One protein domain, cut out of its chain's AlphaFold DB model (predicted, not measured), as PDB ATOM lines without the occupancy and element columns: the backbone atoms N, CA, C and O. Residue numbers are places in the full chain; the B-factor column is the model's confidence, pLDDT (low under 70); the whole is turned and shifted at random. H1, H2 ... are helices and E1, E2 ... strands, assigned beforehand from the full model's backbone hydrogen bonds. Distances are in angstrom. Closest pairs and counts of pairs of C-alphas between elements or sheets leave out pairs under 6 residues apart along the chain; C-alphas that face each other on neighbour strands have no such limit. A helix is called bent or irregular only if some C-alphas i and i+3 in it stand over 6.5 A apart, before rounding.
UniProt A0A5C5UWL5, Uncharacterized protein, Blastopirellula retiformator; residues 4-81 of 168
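AT A GLANCE: This is residues 4 to 81 of the 168 residues of an uncharacterized protein of Blastopirellula retiformator (UniProt A0A5C5UWL5). Two antiparallel strand hairpins, E3 with E4 and E1 with E2, stand side by side with E2 next to E3, and the short helix H1 spans from the end of E1 to the beginning of E3. A small pair of helices, H2 and H3, makes one end of the longest axis, and the loop of residues 21 to 31 reaches toward the other end. The printed part has 78 residues, with four named strands and three named helices in the order E1 E2 E3 E4 H1 H2 H3, two antiparallel sheets of order E1 - E2 and E3 - E4, and the class mixed, helices and strands. It is only just compact, close to loose, with a radius of gyration of the C-alphas of 13.9 A and spans of 40 by 30 by 18 A.

IN THESE COORDINATES: E3, residues 32 to 37, is 16.1 A long, and E4, residues 43 to 49, is 15.3 A. E1, residues 4 to 8, begins at C-alpha 4 (31.514, 33.655, -32.125) and measures 13.1 A; E2, residues 15 to 20, measures 14.9 A. H1, residues 51 to 57, is 10.0 A long and irregular, but only just: C-alphas 53 and 56 are 6.6 A apart. H2, residues 63 to 71, is 12.3 A long. H3, residues 75 to 79, is 6.0 A long and ends at C-alpha 79 (21.091, 41.690, -26.045).

HOW THE PARTS SIT: The hairpin E3 and E4 is antiparallel at 179 degrees between directions, with N 34 and O 46 at 2.9 A and N 46 and O 34 at 2.8 A, within hydrogen-bond range. The closest C-alphas of E3 and E2 are those of Phe 34 and Leu 20, 5.3 A apart. The hairpin E1 and E2 is antiparallel at 142 degrees, with N 7 and O 16 at 2.8 A. The closest C-alphas of H1 and E1 are those of Leu 57 and Arg 8, 5.3 A, and those of H1 and E3 are Leu 51 and Val 32, 6.8 A. The closest C-alphas of H2 and E2 are those of Glu 63 and Ile 15, 5.7 A. H2 and H3 touch, closest at the C-alphas of Gln 65 and Arg 75, 5.1 A. H1 and H2 are apart. In H2 and H3 every O i to N i+4 pair is within hydrogen-bond range; in H1 1 of 3 is, and 2 of 4 O i to N i+3 pairs.

THE WHOLE: The C-alphas of Ala 29 and Gly 72, the two farthest apart, are 40.3 A apart. The printed part has no cut, and the link E2 to E3, 11 residues, is long. The mean pLDDT of the printed part is 74.5, with 25 residues under 70, among them residues 21 to 31 and 76 to 81.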
ATOM      1  N   THR A   4      32.764  34.358 -31.803       77.50
ATOM      2  CA  THR A   4      31.514  33.655 -32.125       77.50
ATOM      3  C   THR A   4      31.086  33.957 -33.553       77.50
ATOM      4  O   THR A   4      31.394  35.027 -34.089       77.50
ATOM      5  N   ALA A   5      30.400  33.010 -34.186       78.75
ATOM      6  CA  ALA A   5      29.786  33.221 -35.487       78.75
ATOM      7  C   ALA A   5      28.380  32.607 -35.546       78.75
ATOM      8  O   ALA A   5      28.176  31.502 -35.032       78.75
ATOM      9  N   PRO A   6      27.431  33.273 -36.224       86.44
ATOM     10  CA  PRO A   6      26.106  32.725 -36.448       86.44
ATOM     11  C   PRO A   6      26.154  31.673 -37.564       86.44
ATOM     12  O   PRO A   6      26.439  31.982 -38.722       86.44
ATOM     13  N   ILE A   7      25.850  30.422 -37.226       86.38
ATOM     14  CA  ILE A   7      25.815  29.298 -38.166       86.38
ATOM     15  C   ILE A   7      24.372  28.872 -38.414       86.38
ATOM     16  O   ILE A   7      23.619  28.572 -37.488       86.38
ATOM     17  N   ARG A   8      23.992  28.819 -39.691       88.19
ATOM     18  CA  ARG A   8      22.712  28.314 -40.175       88.19
ATOM     19  C   ARG A   8      22.775  26.797 -40.338       88.19
ATOM     20  O   ARG A   8      23.598  26.266 -41.082       88.19
ATOM     21  N   CYS A   9      21.843  26.095 -39.703       85.00
ATOM     22  CA  CYS A   9      21.674  24.663 -39.885       85.00
ATOM     23  C   CYS A   9      21.253  24.355 -41.332       85.00
ATOM     24  O   CYS A   9      20.218  24.862 -41.776       85.00
ATOM     25  N   PRO A  10      21.959  23.468 -42.053       85.69
ATOM     26  CA  PRO A  10      21.584  23.099 -43.418       85.69
ATOM     27  C   PRO A  10      20.270  22.305 -43.493       85.69
ATOM     28  O   PRO A  10      19.643  22.282 -44.546       85.69
ATOM     29  N   ASN A  11      19.835  21.675 -42.393       88.38
ATOM     30  CA  ASN A  11      18.613  20.867 -42.372       88.38
ATOM     31  C   ASN A  11      17.355  21.699 -42.103       88.38
ATOM     32  O   ASN A  11      16.376  21.580 -42.832       88.38
ATOM     33  N   CYS A  12      17.353  22.516 -41.047       86.31
ATOM     34  CA  CYS A  12      16.150  23.229 -40.600       86.31
ATOM     35  C   CYS A  12      16.253  24.755 -40.695       86.31
ATOM     36  O   CYS A  12      15.329  25.449 -40.287       86.31
ATOM     37  N   SER A  13      17.364  25.290 -41.212       85.44
ATOM     38  CA  SER A  13      17.632  26.733 -41.333       85.44
ATOM     39  C   SER A  13      17.667  27.528 -40.019       85.44
ATOM     40  O   SER A  13      17.808  28.748 -40.069       85.44
ATOM     41  N   ALA A  14      17.594  26.871 -38.854       80.94
ATOM     42  CA  ALA A  14      17.797  27.524 -37.561       80.94
ATOM     43  C   ALA A  14      19.216  28.106 -37.475       80.94
ATOM     44  O   ALA A  14      20.158  27.502 -37.993       80.94
ATOM     45  N   ILE A  15      19.364  29.267 -36.841       83.25
ATOM     46  CA  ILE A  15      20.645  29.962 -36.676       83.25
ATOM     47  C   ILE A  15      21.075  29.798 -35.222       83.25
ATOM     48  O   ILE A  15      20.264  30.029 -34.335       83.25
ATOM     49  N   GLN A  16      22.325  29.408 -34.976       81.69
ATOM     50  CA  GLN A  16      22.891  29.337 -33.627       81.69
ATOM     51  C   GLN A  16      24.245  30.040 -33.581       81.69
ATOM     52  O   GLN A  16      25.013  29.986 -34.542       81.69
ATOM     53  N   GLU A  17      24.549  30.668 -32.450       83.19
ATOM     54  CA  GLU A  17      25.877  31.214 -32.174       83.19
ATOM     55  C   GLU A  17      26.819  30.082 -31.754       83.19
ATOM     56  O   GLU A  17      26.593  29.422 -30.737       83.19
ATOM     57  N   VAL A  18      27.882  29.854 -32.527       83.19
ATOM     58  CA  VAL A  18      28.936  28.896 -32.166       83.19
ATOM     59  C   VAL A  18      30.230  29.612 -31.835       83.19
ATOM     60  O   VAL A  18      30.604  30.589 -32.483       83.19
ATOM     61  N   GLU A  19      30.944  29.095 -30.840       79.31
ATOM     62  CA  GLU A  19      32.296  29.540 -30.528       79.31
ATOM     63  C   GLU A  19      33.287  28.929 -31.528       79.31
ATOM     64  O   GLU A  19      33.397  27.707 -31.657       79.31
ATOM     65  N   LEU A  20      34.013  29.789 -32.238       73.94
ATOM     66  CA  LEU A  20      35.069  29.395 -33.155       73.94
ATOM     67  C   LEU A  20      36.387  29.250 -32.395       73.94
ATOM     68  O   LEU A  20      36.834  30.171 -31.703       73.94
ATOM     69  N   LYS A  21      37.032  28.096 -32.567       68.94
ATOM     70  CA  LYS A  21      38.377  27.813 -32.067       68.94
ATOM     71  C   LYS A  21      39.382  27.939 -33.209       68.94
ATOM     72  O   LYS A  21      39.067  27.629 -34.357       68.94
ATOM     73  N   ASP A  22      40.577  28.416 -32.866       62.19
ATOM     74  CA  ASP A  22      41.716  28.557 -33.782       62.19
ATOM     75  C   ASP A  22      41.409  29.407 -35.028       62.19
ATOM     76  O   ASP A  22      41.695  29.037 -36.161       62.19
ATOM     77  N   VAL A  23      40.821  30.590 -34.821       55.41
ATOM     78  CA  VAL A  23      40.591  31.555 -35.905       55.41
ATOM     79  C   VAL A  23      41.904  32.246 -36.251       55.41
ATOM     80  O   VAL A  23      42.292  33.241 -35.637       55.41
ATOM     81  N   ALA A  24      42.596  31.729 -37.255       54.53
ATOM     82  CA  ALA A  24      43.771  32.386 -37.787       54.53
ATOM     83  C   ALA A  24      43.327  33.596 -38.631       54.53
ATOM     84  O   ALA A  24      42.623  33.478 -39.634       54.53
ATOM     85  N   THR A  25      43.669  34.804 -38.179       49.22
ATOM     86  CA  THR A  25      43.278  36.080 -38.800       49.22
ATOM     87  C   THR A  25      43.638  36.132 -40.284       49.22
ATOM     88  O   THR A  25      44.808  36.329 -40.590       49.22
ATOM     89  N   TYR A  26      42.638  36.003 -41.171       43.81
ATOM     90  CA  TYR A  26      42.542  36.351 -42.610       43.81
ATOM     91  C   TYR A  26      43.730  36.075 -43.568       43.81
ATOM     92  O   TYR A  26      43.603  36.326 -44.765       43.81
ATOM     93  N   ARG A  27      44.887  35.597 -43.100       41.22
ATOM     94  CA  ARG A  27      46.153  35.550 -43.847       41.22
ATOM     95  C   ARG A  27      47.027  34.327 -43.564       41.22
ATOM     96  O   ARG A  27      47.980  34.128 -44.312       41.22
ATOM     97  N   SER A  28      46.735  33.511 -42.554       47.59
ATOM     98  CA  SER A  28      47.395  32.214 -42.358       47.59
ATOM     99  C   SER A  28      46.433  31.086 -42.710       47.59
ATOM    100  O   SER A  28      45.240  31.166 -42.437       47.59
ATOM    101  N   ALA A  29      46.957  30.070 -43.386       51.75
ATOM    102  CA  ALA A  29      46.230  28.979 -44.029       51.75
ATOM    103  C   ALA A  29      45.606  27.956 -43.056       51.75
ATOM    104  O   ALA A  29      45.355  26.818 -43.445       51.75
ATOM    105  N   ASP A  30      45.354  28.352 -41.812       60.53
ATOM    106  CA  ASP A  30      44.798  27.476 -40.791       60.53
ATOM    107  C   ASP A  30      43.278  27.677 -40.774       60.53
ATOM    108  O   ASP A  30      42.773  28.788 -40.593       60.53
ATOM    109  N   GLY A  31      42.553  26.607 -41.101       67.81
ATOM    110  CA  GLY A  31      41.096  26.607 -41.177       67.81
ATOM    111  C   GLY A  31      40.429  26.831 -39.818       67.81
ATOM    112  O   GLY A  31      41.075  26.887 -38.780       67.81
ATOM    113  N   VAL A  32      39.105  26.937 -39.819       75.25
ATOM    114  CA  VAL A  32      38.322  27.179 -38.606       75.25
ATOM    115  C   VAL A  32      37.895  25.850 -37.991       75.25
ATOM    116  O   VAL A  32      37.418  24.958 -38.701       75.25
ATOM    117  N   THR A  33      38.019  25.734 -36.668       81.44
ATOM    118  CA  THR A  33      37.558  24.564 -35.915       81.44
ATOM    119  C   THR A  33      36.352  24.927 -35.052       81.44
ATOM    120  O   THR A  33      36.413  25.840 -34.231       81.44
ATOM    121  N   PHE A  34      35.241  24.208 -35.212       84.69
ATOM    122  CA  PHE A  34      34.065  24.342 -34.347       84.69
ATOM    123  C   PHE A  34      33.203  23.077 -34.370       84.69
ATOM    124  O   PHE A  34      33.229  22.288 -35.316       84.69
ATOM    125  N   ALA A  35      32.404  22.894 -33.324       85.69
ATOM    126  CA  ALA A  35      31.353  21.887 -33.288       85.69
ATOM    127  C   ALA A  35      29.996  22.585 -33.380       85.69
ATOM    128  O   ALA A  35      29.765  23.591 -32.713       85.69
ATOM    129  N   PHE A  36      29.106  22.049 -34.208       86.06
ATOM    130  CA  PHE A  36      27.746  22.542 -34.371       86.06
ATOM    131  C   PHE A  36      26.759  21.424 -34.061       86.06
ATOM    132  O   PHE A  36      26.891  20.313 -34.578       86.06
ATOM    133  N   SER A  37      25.766  21.703 -33.221       87.00
ATOM    134  CA  SER A  37      24.707  20.758 -32.867       87.00
ATOM    135  C   SER A  37      23.371  21.483 -32.812       87.00
ATOM    136  O   SER A  37      23.135  22.305 -31.936       87.00
ATOM    137  N   CYS A  38      22.498  21.156 -33.757       82.06
ATOM    138  CA  CYS A  38      21.180  21.745 -33.903       82.06
ATOM    139  C   CYS A  38      20.091  20.843 -33.311       82.06
ATOM    140  O   CYS A  38      20.146  19.620 -33.455       82.06
ATOM    141  N   ASP A  39      19.042  21.450 -32.754       81.94
ATOM    142  CA  ASP A  39      17.904  20.752 -32.134       81.94
ATOM    143  C   ASP A  39      17.101  19.879 -33.108       81.94
ATOM    144  O   ASP A  39      16.403  18.955 -32.695       81.94
ATOM    145  N   CYS A  40      17.235  20.102 -34.420       80.94
ATOM    146  CA  CYS A  40      16.672  19.206 -35.437       80.94
ATOM    147  C   CYS A  40      17.422  17.864 -35.563       80.94
ATOM    148  O   CYS A  40      17.079  17.045 -36.417       80.94
ATOM    149  N   GLY A  41      18.465  17.649 -34.754       82.31
ATOM    150  CA  GLY A  41      19.297  16.446 -34.747       82.31
ATOM    151  C   GLY A  41      20.511  16.510 -35.676       82.31
ATOM    152  O   GLY A  41      21.291  15.560 -35.718       82.31
ATOM    153  N   PHE A  42      20.714  17.607 -36.418       86.44
ATOM    154  CA  PHE A  42      21.933  17.791 -37.208       86.44
ATOM    155  C   PHE A  42      23.109  18.130 -36.290       86.44
ATOM    156  O   PHE A  42      23.099  19.168 -35.633       86.44
ATOM    157  N   SER A  43      24.148  17.298 -36.293       88.69
ATOM    158  CA  SER A  43      25.395  17.566 -35.579       88.69
ATOM    159  C   SER A  43      26.590  17.319 -36.487       88.69
ATOM    160  O   SER A  43      26.630  16.324 -37.216       88.69
ATOM    161  N   LYS A  44      27.552  18.241 -36.474       89.06
ATOM    162  CA  LYS A  44      28.782  18.128 -37.252       89.06
ATOM    163  C   LYS A  44      29.931  18.832 -36.549       89.06
ATOM    164  O   LYS A  44      29.789  19.953 -36.066       89.06
ATOM    165  N   GLN A  45      31.081  18.172 -36.547       88.12
ATOM    166  CA  GLN A  45      32.346  18.745 -36.118       88.12
ATOM    167  C   GLN A  45      33.149  19.147 -37.356       88.12
ATOM    168  O   GLN A  45      33.258  18.382 -38.317       88.12
ATOM    169  N   PHE A  46      33.659  20.370 -37.340       84.44
ATOM    170  CA  PHE A  46      34.535  20.929 -38.356       84.44
ATOM    171  C   PHE A  46      35.906  21.097 -37.717       84.44
ATOM    172  O   PHE A  46      36.036  21.815 -36.730       84.44
ATOM    173  N   GLU A  47      36.911  20.415 -38.258       84.19
ATOM    174  CA  GLU A  47      38.295  20.485 -37.784       84.19
ATOM    175  C   GLU A  47      39.154  21.083 -38.888       84.19
ATOM    176  O   GLU A  47      39.178  20.549 -39.999       84.19
ATOM    177  N   ASN A  48      39.818  22.205 -38.594       79.88
ATOM    178  CA  ASN A  48      40.648  22.960 -39.535       79.88
ATOM    179  C   ASN A  48      39.969  23.155 -40.902       79.88
ATOM    180  O   ASN A  48      40.601  23.042 -41.955       79.88
ATOM    181  N   ALA A  49      38.658  23.416 -40.899       79.00
ATOM    182  CA  ALA A  49      37.878  23.492 -42.123       79.00
ATOM    183  C   ALA A  49      38.205  24.787 -42.881       79.00
ATOM    184  O   ALA A  49      38.231  25.865 -42.276       79.00
ATOM    185  N   PRO A  50      38.432  24.731 -44.204       79.94
ATOM    186  CA  PRO A  50      38.739  25.929 -44.963       79.94
ATOM    187  C   PRO A  50      37.517  26.851 -44.990       79.94
ATOM    188  O   PRO A  50      36.371  26.397 -45.040       79.94
ATOM    189  N   LEU A  51      37.761  28.163 -44.979       74.19
ATOM    190  CA  LEU A  51      36.706  29.180 -44.915       74.19
ATOM    191  C   LEU A  51      35.648  29.013 -46.012       74.19
ATOM    192  O   LEU A  51      34.468  29.174 -45.738       74.19
ATOM    193  N   GLU A  52      36.039  28.612 -47.219       77.62
ATOM    194  CA  GLU A  52      35.120  28.321 -48.331       77.62
ATOM    195  C   GLU A  52      34.072  27.238 -48.012       77.62
ATOM    196  O   GLU A  52      32.971  27.270 -48.554       77.62
ATOM    197  N   THR A  53      34.377  26.311 -47.096       78.56
ATOM    198  CA  THR A  53      33.425  25.298 -46.608       78.56
ATOM    199  C   THR A  53      32.478  25.867 -45.550       78.56
ATOM    200  O   THR A  53      31.356  25.386 -45.404       78.56
ATOM    201  N   ILE A  54      32.916  26.891 -44.811       78.62
ATOM    202  CA  ILE A  54      32.165  27.487 -43.699       78.62
ATOM    203  C   ILE A  54      31.283  28.648 -44.161       78.62
ATOM    204  O   ILE A  54      30.164  28.781 -43.679       78.62
ATOM    205  N   VAL A  55      31.737  29.448 -45.130       78.38
ATOM    206  CA  VAL A  55      31.012  30.614 -45.669       78.38
ATOM    207  C   VAL A  55      29.558  30.302 -46.050       78.38
ATOM    208  O   VAL A  55      28.690  31.077 -45.655       78.38
ATOM    209  N   PRO A  56      29.229  29.178 -46.717       83.31
ATOM    210  CA  PRO A  56      27.840  28.843 -47.042       83.31
ATOM    211  C   PRO A  56      26.946  28.566 -45.823       83.31
ATOM    212  O   PRO A  56      25.723  28.581 -45.945       83.31
ATOM    213  N   LEU A  57      27.544  28.263 -44.670       82.62
ATOM    214  CA  LEU A  57      26.848  27.984 -43.417       82.62
ATOM    215  C   LEU A  57      26.718  29.232 -42.541       82.62
ATOM    216  O   LEU A  57      25.936  29.214 -41.595       82.62
ATOM    217  N   LEU A  58      27.460  30.305 -42.823       80.94
ATOM    218  CA  LEU A  58      27.359  31.548 -42.066       80.94
ATOM    219  C   LEU A  58      26.034  32.245 -42.379       80.94
ATOM    220  O   LEU A  58      25.645  32.395 -43.537       80.94
ATOM    221  N   ALA A  59      25.332  32.678 -41.336       78.88
ATOM    222  CA  ALA A  59      24.172  33.539 -41.493       78.88
ATOM    223  C   ALA A  59      24.601  35.014 -41.513       78.88
ATOM    224  O   ALA A  59      25.460  35.432 -40.744       78.88
ATOM    225  N   ASP A  60      23.939  35.826 -42.340       76.50
ATOM    226  CA  ASP A  60      24.205  37.272 -42.428       76.50
ATOM    227  C   ASP A  60      23.849  38.034 -41.139       76.50
ATOM    228  O   ASP A  60      24.258  39.178 -40.943       76.50
ATOM    229  N   ARG A  61      23.025  37.426 -40.280       73.56
ATOM    230  CA  ARG A  61      22.508  37.999 -39.034       73.56
ATOM    231  C   ARG A  61      22.507  36.933 -37.947       73.56
ATOM    232  O   ARG A  61      22.224  35.769 -38.231       73.56
ATOM    233  N   SER A  62      22.780  37.346 -36.711       73.19
ATOM    234  CA  SER A  62      22.586  36.491 -35.540       73.19
ATOM    235  C   SER A  62      21.103  36.201 -35.308       73.19
ATOM    236  O   SER A  62      20.217  36.904 -35.813       73.19
ATOM    237  N   GLU A  63      20.819  35.169 -34.518       67.69
ATOM    238  CA  GLU A  63      19.460  34.887 -34.050       67.69
ATOM    239  C   GLU A  63      18.900  36.090 -33.274       67.69
ATOM    240  O   GLU A  63      17.805  36.570 -33.567       67.69
ATOM    241  N   SER A  64      19.712  36.669 -32.386       65.75
ATOM    242  CA  SER A  64      19.392  37.875 -31.619       65.75
ATOM    243  C   SER A  64      19.030  39.069 -32.505       65.75
ATOM    244  O   SER A  64      18.047  39.755 -32.239       65.75
ATOM    245  N   GLN A  65      19.775  39.297 -33.593       72.50
ATOM    246  CA  GLN A  65      19.455  40.345 -34.566       72.50
ATOM    247  C   GLN A  65      18.135  40.048 -35.289       72.50
ATOM    248  O   GLN A  65      17.318  40.943 -35.453       72.50
ATOM    249  N   SER A  66      17.902  38.795 -35.687       69.38
ATOM    250  CA  SER A  66      16.671  38.397 -36.383       69.38
ATOM    251  C   SER A  66      15.430  38.590 -35.504       69.38
ATOM    252  O   SER A  66      14.388  39.039 -35.982       69.38
ATOM    253  N   ILE A  67      15.546  38.291 -34.207       61.69
ATOM    254  CA  ILE A  67      14.479  38.510 -33.225       61.69
ATOM    255  C   ILE A  67      14.295  40.006 -32.948       61.69
ATOM    256  O   ILE A  67      13.160  40.479 -32.924       61.69
ATOM    257  N   ALA A  68      15.380  40.767 -32.786       71.38
ATOM    258  CA  ALA A  68      15.318  42.217 -32.607       71.38
ATOM    259  C   ALA A  68      14.618  42.908 -33.791       71.38
ATOM    260  O   ALA A  68      13.704  43.706 -33.582       71.38
ATOM    261  N   ASP A  69      14.964  42.518 -35.023       73.38
ATOM    262  CA  ASP A  69      14.347  43.018 -36.254       73.38
ATOM    263  C   ASP A  69      12.843  42.693 -36.304       73.38
ATOM    264  O   ASP A  69      12.034  43.557 -36.642       73.38
ATOM    265  N   PHE A  70      12.450  41.467 -35.933       68.31
ATOM    266  CA  PHE A  70      11.040  41.067 -35.843       68.31
ATOM    267  C   PHE A  70      10.265  41.893 -34.807       68.31
ATOM    268  O   PHE A  70       9.108  42.249 -35.031       68.31
ATOM    269  N   LEU A  71      10.903  42.204 -33.679       58.34
ATOM    270  CA  LEU A  71      10.326  42.996 -32.594       58.34
ATOM    271  C   LEU A  71      10.390  44.512 -32.847       58.34
ATOM    272  O   LEU A  71       9.806  45.271 -32.076       58.34
ATOM    273  N   GLY A  72      11.071  44.963 -33.905       67.19
ATOM    274  CA  GLY A  72      11.238  46.381 -34.228       67.19
ATOM    275  C   GLY A  72      12.156  47.143 -33.264       67.19
ATOM    276  O   GLY A  72      12.024  48.359 -33.138       67.19
ATOM    277  N   ILE A  73      13.068  46.451 -32.575       67.69
ATOM    278  CA  ILE A  73      14.028  47.034 -31.622       67.69
ATOM    279  C   ILE A  73      15.468  46.839 -32.107       67.69
ATOM    280  O   ILE A  73      15.730  46.046 -33.007       67.69
ATOM    281  N   SER A  74      16.427  47.558 -31.514       74.75
ATOM    282  CA  SER A  74      17.843  47.354 -31.846       74.75
ATOM    283  C   SER A  74      18.371  46.043 -31.255       74.75
ATOM    284  O   SER A  74      17.891  45.574 -30.220       74.75
ATOM    285  N   ARG A  75      19.400  45.464 -31.881       73.12
ATOM    286  CA  ARG A  75      20.073  44.263 -31.370       73.12
ATOM    287  C   ARG A  75      20.664  44.491 -29.989       73.12
ATOM    288  O   ARG A  75      20.505  43.632 -29.137       73.12
ATOM    289  N   GLU A  76      21.270  45.646 -29.741       68.75
ATOM    290  CA  GLU A  76      21.808  46.003 -28.425       68.75
ATOM    291  C   GLU A  76      20.692  46.069 -27.379       68.75
ATOM    292  O   GLU A  76      20.888  45.666 -26.238       68.75
ATOM    293  N   SER A  77      19.498  46.532 -27.773       63.56
ATOM    294  CA  SER A  77      18.318  46.566 -26.901       63.56
ATOM    295  C   SER A  77      17.818  45.161 -26.565       63.56
ATOM    296  O   SER A  77      17.358  44.934 -25.450       63.56
ATOM    297  N   TYR A  78      17.923  44.221 -27.507       68.44
ATOM    298  CA  TYR A  78      17.598  42.812 -27.301       68.44
ATOM    299  C   TYR A  78      18.688  42.064 -26.510       68.44
ATOM    300  O   TYR A  78      18.374  41.286 -25.623       68.44
ATOM    301  N   GLU A  79      19.971  42.316 -26.767       61.69
ATOM    302  CA  GLU A  79      21.091  41.690 -26.045       61.69
ATOM    303  C   GLU A  79      21.221  42.207 -24.606       61.69
ATOM    304  O   GLU A  79      21.584  41.453 -23.707       61.69
ATOM    305  N   ALA A  80      20.872  43.475 -24.360       58.97
ATOM    306  CA  ALA A  80      20.735  44.030 -23.014       58.97
ATOM    307  C   ALA A  80      19.445  43.574 -22.307       58.97
ATOM    308  O   ALA A  80      19.255  43.857 -21.120       58.97
ATOM    309  N   TYR A  81      18.544  42.891 -23.021       58.22
ATOM    310  CA  TYR A  81      17.313  42.374 -22.455       58.22
ATOM    311  C   TYR A  81      17.611  41.097 -21.665       58.22
ATOM    312  O   TYR A  81      17.656  39.987 -22.194       58.22
TER     313      TYR A  81